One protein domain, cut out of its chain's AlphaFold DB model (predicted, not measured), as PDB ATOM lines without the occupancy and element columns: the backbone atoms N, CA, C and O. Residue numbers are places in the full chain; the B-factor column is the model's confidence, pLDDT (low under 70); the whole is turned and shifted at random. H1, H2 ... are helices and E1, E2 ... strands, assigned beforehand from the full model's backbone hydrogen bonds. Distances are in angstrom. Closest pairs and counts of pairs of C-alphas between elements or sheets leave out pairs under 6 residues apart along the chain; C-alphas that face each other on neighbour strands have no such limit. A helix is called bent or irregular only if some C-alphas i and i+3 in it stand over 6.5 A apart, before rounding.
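What this domain is: This is residues 15 to 96 of the 100 residues of an uncharacterized protein of Candidatus Roizmanbacteria bacterium (UniProt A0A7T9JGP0). Two small lobes lie far apart along an extended chain, joined by the thin link of residues 44 to 49. One lobe is a two-stranded ribbon, E1 and E2, with the short helices H1 and H2 at one end; the other is the crossed pair H3 and H5, with the short H4 near one end of H3 and a long loop, residues 70 to 86, from which residues 79 to 85 stick out. The printed part has 82 residues with five named helices and two named strands, in the order E1, H1, H2, E2, H3, H4, H5; the sheet, E1 - E2, is antiparallel and the class is mostly helix. The whole is extended, with a radius of gyration of the C-alphas of 18.2 A, and elongated, spanning 52 by 33 by 21 A.

Where its parts are: E1 is residues 15 to 17, beginning at C-alpha 15 (126.889, 130.877, 148.042), and E2 is residues 40 to 43, 9.6 A long. H1 is residues 18 to 24, 10.0 A, and H2 residues 29 to 36, 10.5 A. H3, residues 50 to 62, is the longest helix at 18.1 A and begins at C-alpha 50 (119.382, 129.542, 162.990). H4 is residues 66 to 69, neither bent nor irregular, but only just: C-alphas 66 and 69 are 6.4 A apart. H5 is residues 87 to 95, 12.9 A, ending at C-alpha 95 (119.940, 139.765, 173.952).

How they stand to each other: E1 and E2 are antiparallel neighbours at 145 degrees between directions, with N 16 and O 41 3.0 A apart and N 41 and O 16 2.9 A apart, both within hydrogen-bond range. The closest C-alphas of H1 and E2 are those of Val 18 and Glu 40, 5.3 A apart. H1 and H2 touch at a steep tilt of 53 degrees, opposite ways; their closest C-alphas, Ala 22 and Thr 29, are 5.3 A apart. H1 and H2 are apart from H3, H4 and H5. H3 and H5 touch at a steep tilt of 46 degrees, the same way, with the C-alphas of Phe 55 and Ile 91 closest at 5.8 A. H4 is close to H3 but not clearly touching, with the C-alphas of Leu 62 and Leu 68 closest at 6.7 A; H4 and H5 are apart. In H1, H2, H3 and H5 every O i to N i+4 pair is within hydrogen-bond range; H4 is too short for such a pair.

The domain as a whole: The two farthest C-alphas, those of Gly 26 and Gly 67, are 53.2 A apart. The printed part has no cut. The link from H4 to H5, 17 residues, is long. Residues 60 to 68, of which 60 to 62 belong to H3 and 66 to 68 to H4, and residues 79 to 85 stand free. The mean pLDDT of the printed part is 76.2; residues 66 to 73 and 78 to 96 are under 70.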
ATOM      1  N   ARG A  15     127.820 130.948 149.170       95.00
ATOM      2  CA  ARG A  15     126.889 130.877 148.042       95.00
ATOM      3  C   ARG A  15     127.292 129.758 147.096       95.00
ATOM      4  O   ARG A  15     128.479 129.550 146.855       95.00
ATOM      5  N   ILE A  16     126.299 129.056 146.570       93.94
ATOM      6  CA  ILE A  16     126.467 128.038 145.532       93.94
ATOM      7  C   ILE A  16     125.708 128.472 144.280       93.94
ATOM      8  O   ILE A  16     124.569 128.947 144.373       93.94
ATOM      9  N   LYS A  17     126.337 128.336 143.109       93.69
ATOM     10  CA  LYS A  17     125.697 128.667 141.834       93.69
ATOM     11  C   LYS A  17     124.676 127.601 141.470       93.69
ATOM     12  O   LYS A  17     124.868 126.414 141.734       93.69
ATOM     13  N   VAL A  18     123.594 128.026 140.829       92.75
ATOM     14  CA  VAL A  18     122.567 127.101 140.342       92.75
ATOM     15  C   VAL A  18     123.124 126.181 139.252       92.75
ATOM     16  O   VAL A  18     122.721 125.023 139.215       92.75
ATOM     17  N   ASP A  19     124.100 126.630 138.453       91.50
ATOM     18  CA  ASP A  19     124.820 125.787 137.482       91.50
ATOM     19  C   ASP A  19     125.514 124.585 138.143       91.50
ATOM     20  O   ASP A  19     125.311 123.447 137.719       91.50
ATOM     21  N   ASP A  20     126.253 124.805 139.234       92.88
ATOM     22  CA  ASP A  20     126.965 123.732 139.943       92.88
ATOM     23  C   ASP A  20     125.985 122.687 140.497       92.88
ATOM     24  O   ASP A  20     126.193 121.476 140.376       92.88
ATOM     25  N   VAL A  21     124.858 123.153 141.051       91.62
ATOM     26  CA  VAL A  21     123.782 122.275 141.527       91.62
ATOM     27  C   VAL A  21     123.117 121.551 140.353       91.62
ATOM     28  O   VAL A  21     122.898 120.348 140.421       91.62
ATOM     29  N   ALA A  22     122.805 122.230 139.252       92.31
ATOM     30  CA  ALA A  22     122.159 121.603 138.103       92.31
ATOM     31  C   ALA A  22     123.035 120.491 137.501       92.31
ATOM     32  O   ALA A  22     122.533 119.387 137.274       92.31
ATOM     33  N   ARG A  23     124.341 120.740 137.348       92.50
ATOM     34  CA  ARG A  23     125.323 119.760 136.858       92.50
ATOM     35  C   ARG A  23     125.432 118.545 137.765       92.50
ATOM     36  O   ARG A  23     125.331 117.422 137.277       92.50
ATOM     37  N   GLN A  24     125.571 118.753 139.075       93.81
ATOM     38  CA  GLN A  24     125.680 117.654 140.040       93.81
ATOM     39  C   GLN A  24     124.432 116.757 140.045       93.81
ATOM     40  O   GLN A  24     124.523 115.560 140.306       93.81
ATOM     41  N   TRP A  25     123.265 117.329 139.740       92.62
ATOM     42  CA  TRP A  25     121.987 116.619 139.683       92.62
ATOM     43  C   TRP A  25     121.603 116.146 138.269       92.62
ATOM     44  O   TRP A  25     120.476 115.689 138.072       92.62
ATOM     45  N   GLY A  26     122.497 116.264 137.277       91.44
ATOM     46  CA  GLY A  26     122.260 115.818 135.899       91.44
ATOM     47  C   GLY A  26     121.136 116.569 135.175       91.44
ATOM     48  O   GLY A  26     120.484 116.013 134.291       91.44
ATOM     49  N   LYS A  27     120.855 117.817 135.567       90.69
ATOM     50  CA  LYS A  27     119.801 118.659 134.985       90.69
ATOM     51  C   LYS A  27     120.389 119.696 134.033       90.69
ATOM     52  O   LYS A  27     121.497 120.178 134.228       90.69
ATOM     53  N   CYS A  28     119.604 120.101 133.034       88.25
ATOM     54  CA  CYS A  28     119.988 121.196 132.144       88.25
ATOM     55  C   CYS A  28     119.960 122.536 132.894       88.25
ATOM     56  O   CYS A  28     118.875 122.989 133.278       88.25
ATOM     57  N   THR A  29     121.120 123.179 133.040       86.62
ATOM     58  CA  THR A  29     121.287 124.468 133.730       86.62
ATOM     59  C   THR A  29     120.312 125.526 133.223       86.62
ATOM     60  O   THR A  29     119.522 126.039 134.012       86.62
ATOM     61  N   ASP A  30     120.249 125.755 131.908       87.75
ATOM     62  CA  ASP A  30     119.387 126.785 131.308       87.75
ATOM     63  C   ASP A  30     117.908 126.620 131.669       87.75
ATOM     64  O   ASP A  30     117.182 127.594 131.879       87.75
ATOM     65  N   LYS A  31     117.434 125.370 131.745       89.12
ATOM     66  CA  LYS A  31     116.044 125.073 132.099       89.12
ATOM     67  C   LYS A  31     115.793 125.377 133.574       89.12
ATOM     68  O   LYS A  31     114.751 125.939 133.908       89.12
ATOM     69  N   VAL A  32     116.734 125.010 134.443       88.19
ATOM     70  CA  VAL A  32     116.632 125.225 135.891       88.19
ATOM     71  C   VAL A  32     116.698 126.718 136.211       88.19
ATOM     72  O   VAL A  32     115.790 127.217 136.873       88.19
ATOM     73  N   GLU A  33     117.673 127.446 135.670       88.38
ATOM     74  CA  GLU A  33     117.815 128.893 135.873       88.38
ATOM     75  C   GLU A  33     116.599 129.671 135.361       88.38
ATOM     76  O   GLU A  33     116.054 130.503 136.088       88.38
ATOM     77  N   ARG A  34     116.089 129.355 134.161       90.19
ATOM     78  CA  ARG A  34     114.875 130.002 133.628       90.19
ATOM     79  C   ARG A  34     113.630 129.694 134.454       90.19
ATOM     80  O   ARG A  34     112.770 130.561 134.597       90.19
ATOM     81  N   SER A  35     113.525 128.473 134.979       91.50
ATOM     82  CA  SER A  35     112.373 128.062 135.787       91.50
ATOM     83  C   SER A  35     112.369 128.700 137.176       91.50
ATOM     84  O   SER A  35     111.330 129.184 137.615       91.50
ATOM     85  N   LEU A  36     113.521 128.733 137.853       88.88
ATOM     86  CA  LEU A  36     113.646 129.241 139.217       88.88
ATOM     87  C   LEU A  36     113.876 130.754 139.268       88.88
ATOM     88  O   LEU A  36     113.582 131.360 140.292       88.88
ATOM     89  N   ARG A  37     114.385 131.365 138.186       91.00
ATOM     90  CA  ARG A  37     114.811 132.777 138.117       91.00
ATOM     91  C   ARG A  37     115.806 133.155 139.220       91.00
ATOM     92  O   ARG A  37     115.806 134.274 139.721       91.00
ATOM     93  N   VAL A  38     116.647 132.198 139.598       89.62
ATOM     94  CA  VAL A  38     117.681 132.334 140.623       89.62
ATOM     95  C   VAL A  38     119.003 131.911 140.003       89.62
ATOM     96  O   VAL A  38     119.068 130.873 139.347       89.62
ATOM     97  N   THR A  39     120.044 132.710 140.219       91.00
ATOM     98  CA  THR A  39     121.412 132.442 139.749       91.00
ATOM     99  C   THR A  39     122.255 131.737 140.812       91.00
ATOM    100  O   THR A  39     123.093 130.891 140.504       91.00
ATOM    101  N   GLU A  40     122.011 132.042 142.086       93.19
ATOM    102  CA  GLU A  40     122.757 131.505 143.221       93.19
ATOM    103  C   GLU A  40     121.887 131.383 144.474       93.19
ATOM    104  O   GLU A  40     120.915 132.116 144.672       93.19
ATOM    105  N   LYS A  41     122.255 130.451 145.353       92.25
ATOM    106  CA  LYS A  41     121.593 130.220 146.637       92.25
ATOM    107  C   LYS A  41     122.600 130.410 147.766       92.25
ATOM    108  O   LYS A  41     123.687 129.840 147.729       92.25
ATOM    109  N   ALA A  42     122.218 131.181 148.784       93.69
ATOM    110  CA  ALA A  42     122.987 131.280 150.019       93.69
ATOM    111  C   ALA A  42     122.898 129.967 150.814       93.69
ATOM    112  O   ALA A  42     121.815 129.385 150.946       93.69
ATOM    113  N   VAL A  43     124.034 129.514 151.335       92.25
ATOM    114  CA  VAL A  43     124.188 128.281 152.107       92.25
ATOM    115  C   VAL A  43     124.792 128.646 153.453       92.25
ATOM    116  O   VAL A  43     125.812 129.328 153.510       92.25
ATOM    117  N   ALA A  44     124.154 128.195 154.529       90.56
ATOM    118  CA  ALA A  44     124.672 128.382 155.876       90.56
ATOM    119  C   ALA A  44     125.990 127.615 156.059       90.56
ATOM    120  O   ALA A  44     126.076 126.424 155.744       90.56
ATOM    121  N   GLY A  45     127.008 128.307 156.565       89.88
ATOM    122  CA  GLY A  45     128.243 127.700 157.039       89.88
ATOM    123  C   GLY A  45     128.044 126.894 158.324       89.88
ATOM    124  O   GLY A  45     126.954 126.819 158.889       89.88
ATOM    125  N   ARG A  46     129.133 126.298 158.815       87.94
ATOM    126  CA  ARG A  46     129.118 125.483 160.040       87.94
ATOM    127  C   ARG A  46     128.708 126.277 161.286       87.94
ATOM    128  O   ARG A  46     128.011 125.729 162.132       87.94
ATOM    129  N   ASP A  47     129.125 127.538 161.361       87.69
ATOM    130  CA  ASP A  47     128.873 128.423 162.506       87.69
ATOM    131  C   ASP A  47     127.629 129.315 162.308       87.69
ATOM    132  O   ASP A  47     127.295 130.123 163.168       87.69
ATOM    133  N   GLU A  48     126.922 129.175 161.180       86.94
ATOM    134  CA  GLU A  48     125.713 129.944 160.862       86.94
ATOM    135  C   GLU A  48     124.467 129.110 161.171       86.94
ATOM    136  O   GLU A  48     123.760 128.627 160.281       86.94
ATOM    137  N   ASP A  49     124.199 128.903 162.458       87.62
ATOM    138  CA  ASP A  49     122.968 128.256 162.894       87.62
ATOM    139  C   ASP A  49     121.785 129.239 162.918       87.62
ATOM    140  O   ASP A  49     121.916 130.458 162.793       87.62
ATOM    141  N   MET A  50     120.576 128.704 163.060       83.50
ATOM    142  CA  MET A  50     119.382 129.542 162.990       83.50
ATOM    143  C   MET A  50     119.245 130.517 164.155       83.50
ATOM    144  O   MET A  50     118.690 131.599 163.977       83.50
ATOM    145  N   VAL A  51     119.744 130.142 165.334       85.38
ATOM    146  CA  VAL A  51     119.716 130.997 166.525       85.38
ATOM    147  C   VAL A  51     120.636 132.197 166.314       85.38
ATOM    148  O   VAL A  51     120.230 133.321 166.593       85.38
ATOM    149  N   THR A  52     121.821 131.976 165.749       87.38
ATOM    150  CA  THR A  52     122.800 133.012 165.404       87.38
ATOM    151  C   THR A  52     122.233 133.954 164.356       87.38
ATOM    152  O   THR A  52     122.178 135.157 164.582       87.38
ATOM    153  N   MET A  53     121.708 133.423 163.247       89.19
ATOM    154  CA  MET A  53     121.127 134.260 162.191       89.19
ATOM    155  C   MET A  53     119.951 135.102 162.700       89.19
ATOM    156  O   MET A  53     119.841 136.284 162.374       89.19
ATOM    157  N   ALA A  54     119.079 134.518 163.523       86.81
ATOM    158  CA  ALA A  54     117.953 135.237 164.105       86.81
ATOM    159  C   ALA A  54     118.391 136.276 165.147       86.81
ATOM    160  O   ALA A  54     117.788 137.347 165.225       86.81
ATOM    161  N   PHE A  55     119.434 135.989 165.929       86.62
ATOM    162  CA  PHE A  55     120.015 136.928 166.885       86.62
ATOM    163  C   PHE A  55     120.631 138.138 166.180       86.62
ATOM    164  O   PHE A  55     120.332 139.269 166.557       86.62
ATOM    165  N   GLU A  56     121.438 137.915 165.141       89.38
ATOM    166  CA  GLU A  56     122.051 138.991 164.356       89.38
ATOM    167  C   GLU A  56     120.978 139.841 163.668       89.38
ATOM    168  O   GLU A  56     120.958 141.061 163.826       89.38
ATOM    169  N   ALA A  57     119.999 139.206 163.012       89.62
ATOM    170  CA  ALA A  57     118.873 139.911 162.400       89.62
ATOM    171  C   ALA A  57     118.073 140.731 163.428       89.62
ATOM    172  O   ALA A  57     117.730 141.885 163.178       89.62
ATOM    173  N   SER A  58     117.813 140.171 164.612       87.06
ATOM    174  CA  SER A  58     117.127 140.891 165.692       87.06
ATOM    175  C   SER A  58     117.962 142.057 166.213       87.06
ATOM    176  O   SER A  58     117.428 143.126 166.477       87.06
ATOM    177  N   THR A  59     119.275 141.878 166.354       85.50
ATOM    178  CA  THR A  59     120.187 142.931 166.816       85.50
ATOM    179  C   THR A  59     120.226 144.085 165.823       85.50
ATOM    180  O   THR A  59     120.173 145.238 166.241       85.50
ATOM    181  N   MET A  60     120.227 143.792 164.520       88.69
ATOM    182  CA  MET A  60     120.144 144.806 163.467       88.69
ATOM    183  C   MET A  60     118.845 145.616 163.547       88.69
ATOM    184  O   MET A  60     118.913 146.840 163.528       88.69
ATOM    185  N   ALA A  61     117.694 144.958 163.727       87.25
ATOM    186  CA  ALA A  61     116.397 145.633 163.885       87.25
ATOM    187  C   ALA A  61     116.299 146.488 165.164       87.25
ATOM    188  O   ALA A  61     115.459 147.372 165.291       87.25
ATOM    189  N   LEU A  62     117.116 146.189 166.177       83.69
ATOM    190  CA  LEU A  62     117.094 146.892 167.461       83.69
ATOM    191  C   LEU A  62     118.174 147.972 167.568       83.69
ATOM    192  O   LEU A  62     118.091 148.819 168.457       83.69
ATOM    193  N   ALA A  63     119.170 147.972 166.679       82.56
ATOM    194  CA  ALA A  63     120.316 148.876 166.739       82.56
ATOM    195  C   ALA A  63     119.919 150.362 166.651       82.56
ATOM    196  O   ALA A  63     120.588 151.201 167.249       82.56
ATOM    197  N   GLY A  64     118.821 150.686 165.958       71.62
ATOM    198  CA  GLY A  64     118.303 152.055 165.820       71.62
ATOM    199  C   GLY A  64     117.313 152.495 166.905       71.62
ATOM    200  O   GLY A  64     116.849 153.634 166.881       71.62
ATOM    201  N   HIS A  65     116.962 151.619 167.851       73.06
ATOM    202  CA  HIS A  65     115.830 151.831 168.751       73.06
ATOM    203  C   HIS A  65     116.199 151.578 170.221       73.06
ATOM    204  O   HIS A  65     115.914 150.524 170.791       73.06
ATOM    205  N   GLU A  66     116.770 152.589 170.883       61.06
ATOM    206  CA  GLU A  66     117.200 152.502 172.292       61.06
ATOM    207  C   GLU A  66     116.058 152.172 173.277       61.06
ATOM    208  O   GLU A  66     116.285 151.539 174.311       61.06
ATOM    209  N   GLY A  67     114.816 152.540 172.934       56.47
ATOM    210  CA  GLY A  67     113.613 152.273 173.731       56.47
ATOM    211  C   GLY A  67     113.091 150.832 173.660       56.47
ATOM    212  O   GLY A  67     112.315 150.420 174.522       56.47
ATOM    213  N   LEU A  68     113.544 150.027 172.692       58.00
ATOM    214  CA  LEU A  68     113.133 148.625 172.541       58.00
ATOM    215  C   LEU A  68     113.928 147.667 173.448       58.00
ATOM    216  O   LEU A  68     113.811 146.452 173.339       58.00
ATOM    217  N   LYS A  69     114.699 148.179 174.419       54.09
ATOM    218  CA  LYS A  69     115.291 147.349 175.487       54.09
ATOM    219  C   LYS A  69     114.226 146.672 176.368       54.09
ATOM    220  O   LYS A  69     114.503 145.641 176.975       54.09
ATOM    221  N   LYS A  70     112.995 147.200 176.392       57.31
ATOM    222  CA  LYS A  70     111.840 146.684 177.149       57.31
ATOM    223  C   LYS A  70     110.917 145.825 176.266       57.31
ATOM    224  O   LYS A  70     109.751 146.144 176.067       57.31
ATOM    225  N   ILE A  71     111.442 144.741 175.703       66.88
ATOM    226  CA  ILE A  71     110.622 143.764 174.965       66.88
ATOM    227  C   ILE A  71     110.135 142.699 175.945       66.88
ATOM    228  O   ILE A  71     110.953 142.015 176.560       66.88
ATOM    229  N   SER A  72     108.815 142.562 176.080       55.88
ATOM    230  CA  SER A  72     108.177 141.574 176.957       55.88
ATOM    231  C   SER A  72     108.237 140.157 176.393       55.88
ATOM    232  O   SER A  72     108.385 139.204 177.151       55.88
ATOM    233  N   GLU A  73     108.140 140.006 175.071       66.69
ATOM    234  CA  GLU A  73     108.012 138.704 174.421       66.69
ATOM    235  C   GLU A  73     108.803 138.648 173.117       66.69
ATOM    236  O   GLU A  73     108.841 139.602 172.341       66.69
ATOM    237  N   ARG A  74     109.450 137.506 172.876       71.38
ATOM    238  CA  ARG A  74     110.227 137.236 171.663       71.38
ATOM    239  C   ARG A  74     109.847 135.859 171.149       71.38
ATOM    240  O   ARG A  74     109.859 134.891 171.906       71.38
ATOM    241  N   TYR A  75     109.556 135.775 169.858       70.25
ATOM    242  CA  TYR A  75     109.159 134.537 169.201       70.25
ATOM    243  C   TYR A  75     110.142 134.219 168.081       70.25
ATOM    244  O   TYR A  75     110.491 135.090 167.287       70.25
ATOM    245  N   LEU A  76     110.572 132.961 168.016       70.88
ATOM    246  CA  LEU A  76     111.307 132.417 166.883       70.88
ATOM    247  C   LEU A  76     110.469 131.295 166.280       70.88
ATOM    248  O   LEU A  76     110.136 130.338 166.980       70.88
ATOM    249  N   SER A  77     110.133 131.411 165.001       70.31
ATOM    250  CA  SER A  77     109.464 130.355 164.248       70.31
ATOM    251  C   SER A  77     110.469 129.629 163.353       70.31
ATOM    252  O   SER A  77     111.326 130.240 162.720       70.31
ATOM    253  N   ASP A  78     110.362 128.303 163.315       69.62
ATOM    254  CA  ASP A  78     111.163 127.426 162.464       69.62
ATOM    255  C   ASP A  78     110.257 126.349 161.852       69.62
ATOM    256  O   ASP A  78     109.303 125.889 162.477       69.62
ATOM    257  N   GLN A  79     110.560 125.952 160.619       56.53
ATOM    258  CA  GLN A  79     109.903 124.867 159.896       56.53
ATOM    259  C   GLN A  79     110.529 123.489 160.188       56.53
ATOM    260  O   GLN A  79     109.961 122.466 159.793       56.53
ATOM    261  N   LYS A  80     111.691 123.399 160.861       53.28
ATOM    262  CA  LYS A  80     112.295 122.097 161.188       53.28
ATOM    263  C   LYS A  80     111.499 121.377 162.274       53.28
ATOM    264  O   LYS A  80     111.368 121.822 163.409       53.28
ATOM    265  N   ARG A  81     111.030 120.178 161.929       33.78
ATOM    266  CA  ARG A  81     110.276 119.259 162.792       33.78
ATOM    267  C   ARG A  81     111.188 118.527 163.792       33.78
ATOM    268  O   ARG A  81     111.165 117.304 163.856       33.78
ATOM    269  N   PHE A  82     112.022 119.252 164.539       36.94
ATOM    270  CA  PHE A  82     112.843 118.681 165.610       36.94
ATOM    271  C   PHE A  82     112.340 119.118 166.987       36.94
ATOM    272  O   PHE A  82     112.096 120.291 167.250       36.94
ATOM    273  N   ARG A  83     112.188 118.132 167.877       34.16
ATOM    274  CA  ARG A  83     111.812 118.296 169.283       34.16
ATOM    275  C   ARG A  83     113.034 118.784 170.060       34.16
ATOM    276  O   ARG A  83     113.761 117.972 170.621       34.16
ATOM    277  N   MET A  84     113.290 120.086 170.068       39.19
ATOM    278  CA  MET A  84     114.371 120.668 170.865       39.19
ATOM    279  C   MET A  84     113.868 121.931 171.561       39.19
ATOM    280  O   MET A  84     113.056 122.664 171.002       39.19
ATOM    281  N   GLN A  85     114.268 122.099 172.823       45.66
ATOM    282  CA  GLN A  85     113.777 123.137 173.731       45.66
ATOM    283  C   GLN A  85     113.786 124.525 173.082       45.66
ATOM    284  O   GLN A  85     114.669 124.822 172.280       45.66
ATOM    285  N   SER A  86     112.779 125.338 173.419       48.31
ATOM    286  CA  SER A  86     112.428 126.602 172.766       48.31
ATOM    287  C   SER A  86     113.655 127.453 172.425       48.31
ATOM    288  O   SER A  86     114.208 128.171 173.251       48.31
ATOM    289  N   SER A  87     114.056 127.422 171.160       52.25
ATOM    290  CA  SER A  87     115.141 128.233 170.601       52.25
ATOM    291  C   SER A  87     114.923 129.742 170.808       52.25
ATOM    292  O   SER A  87     115.890 130.497 170.889       52.25
ATOM    293  N   GLY A  88     113.674 130.176 171.024       52.03
ATOM    294  CA  GLY A  88     113.342 131.533 171.479       52.03
ATOM    295  C   GLY A  88     113.946 131.920 172.841       52.03
ATOM    296  O   GLY A  88     114.283 133.085 173.039       52.03
ATOM    297  N   PHE A  89     114.164 130.964 173.753       48.91
ATOM    298  CA  PHE A  89     114.800 131.213 175.052       48.91
ATOM    299  C   PHE A  89     116.284 131.578 174.901       48.91
ATOM    300  O   PHE A  89     116.757 132.518 175.536       48.91
ATOM    301  N   TYR A  90     117.010 130.905 174.004       55.34
ATOM    302  CA  TYR A  90     118.432 131.177 173.767       55.34
ATOM    303  C   TYR A  90     118.673 132.572 173.175       55.34
ATOM    304  O   TYR A  90     119.586 133.277 173.609       55.34
ATOM    305  N   ILE A  91     117.816 133.009 172.245       55.72
ATOM    306  CA  ILE A  91     117.879 134.368 171.679       55.72
ATOM    307  C   ILE A  91     117.563 135.411 172.756       55.72
ATOM    308  O   ILE A  91     118.257 136.425 172.859       55.72
ATOM    309  N   ALA A  92     116.551 135.155 173.592       53.94
ATOM    310  CA  ALA A  92     116.194 136.036 174.699       53.94
ATOM    311  C   ALA A  92     117.337 136.172 175.721       53.94
ATOM    312  O   ALA A  92     117.684 137.294 176.083       53.94
ATOM    313  N   CYS A  93     117.976 135.066 176.119       51.44
ATOM    314  CA  CYS A  93     119.119 135.079 177.035       51.44
ATOM    315  C   CYS A  93     120.331 135.831 176.479       51.44
ATOM    316  O   CYS A  93     121.018 136.508 177.237       51.44
ATOM    317  N   ARG A  94     120.614 135.739 175.172       54.81
ATOM    318  CA  ARG A  94     121.774 136.421 174.578       54.81
ATOM    319  C   ARG A  94     121.544 137.924 174.381       54.81
ATOM    320  O   ARG A  94     122.493 138.694 174.494       54.81
ATOM    321  N   LEU A  95     120.307 138.345 174.092       57.22
ATOM    322  CA  LEU A  95     119.940 139.765 173.952       57.22
ATOM    323  C   LEU A  95     119.740 140.456 175.308       57.22
ATOM    324  O   LEU A  95     119.913 141.671 175.408       57.22
ATOM    325  N   ALA A  96     119.392 139.699 176.349       53.06
ATOM    326  CA  ALA A  96     119.322 140.182 177.719       53.06
ATOM    327  C   ALA A  96     120.737 140.368 178.288       53.06
ATOM    328  O   ALA A  96     121.239 139.547 179.052       53.06
TER     329      ALA A  96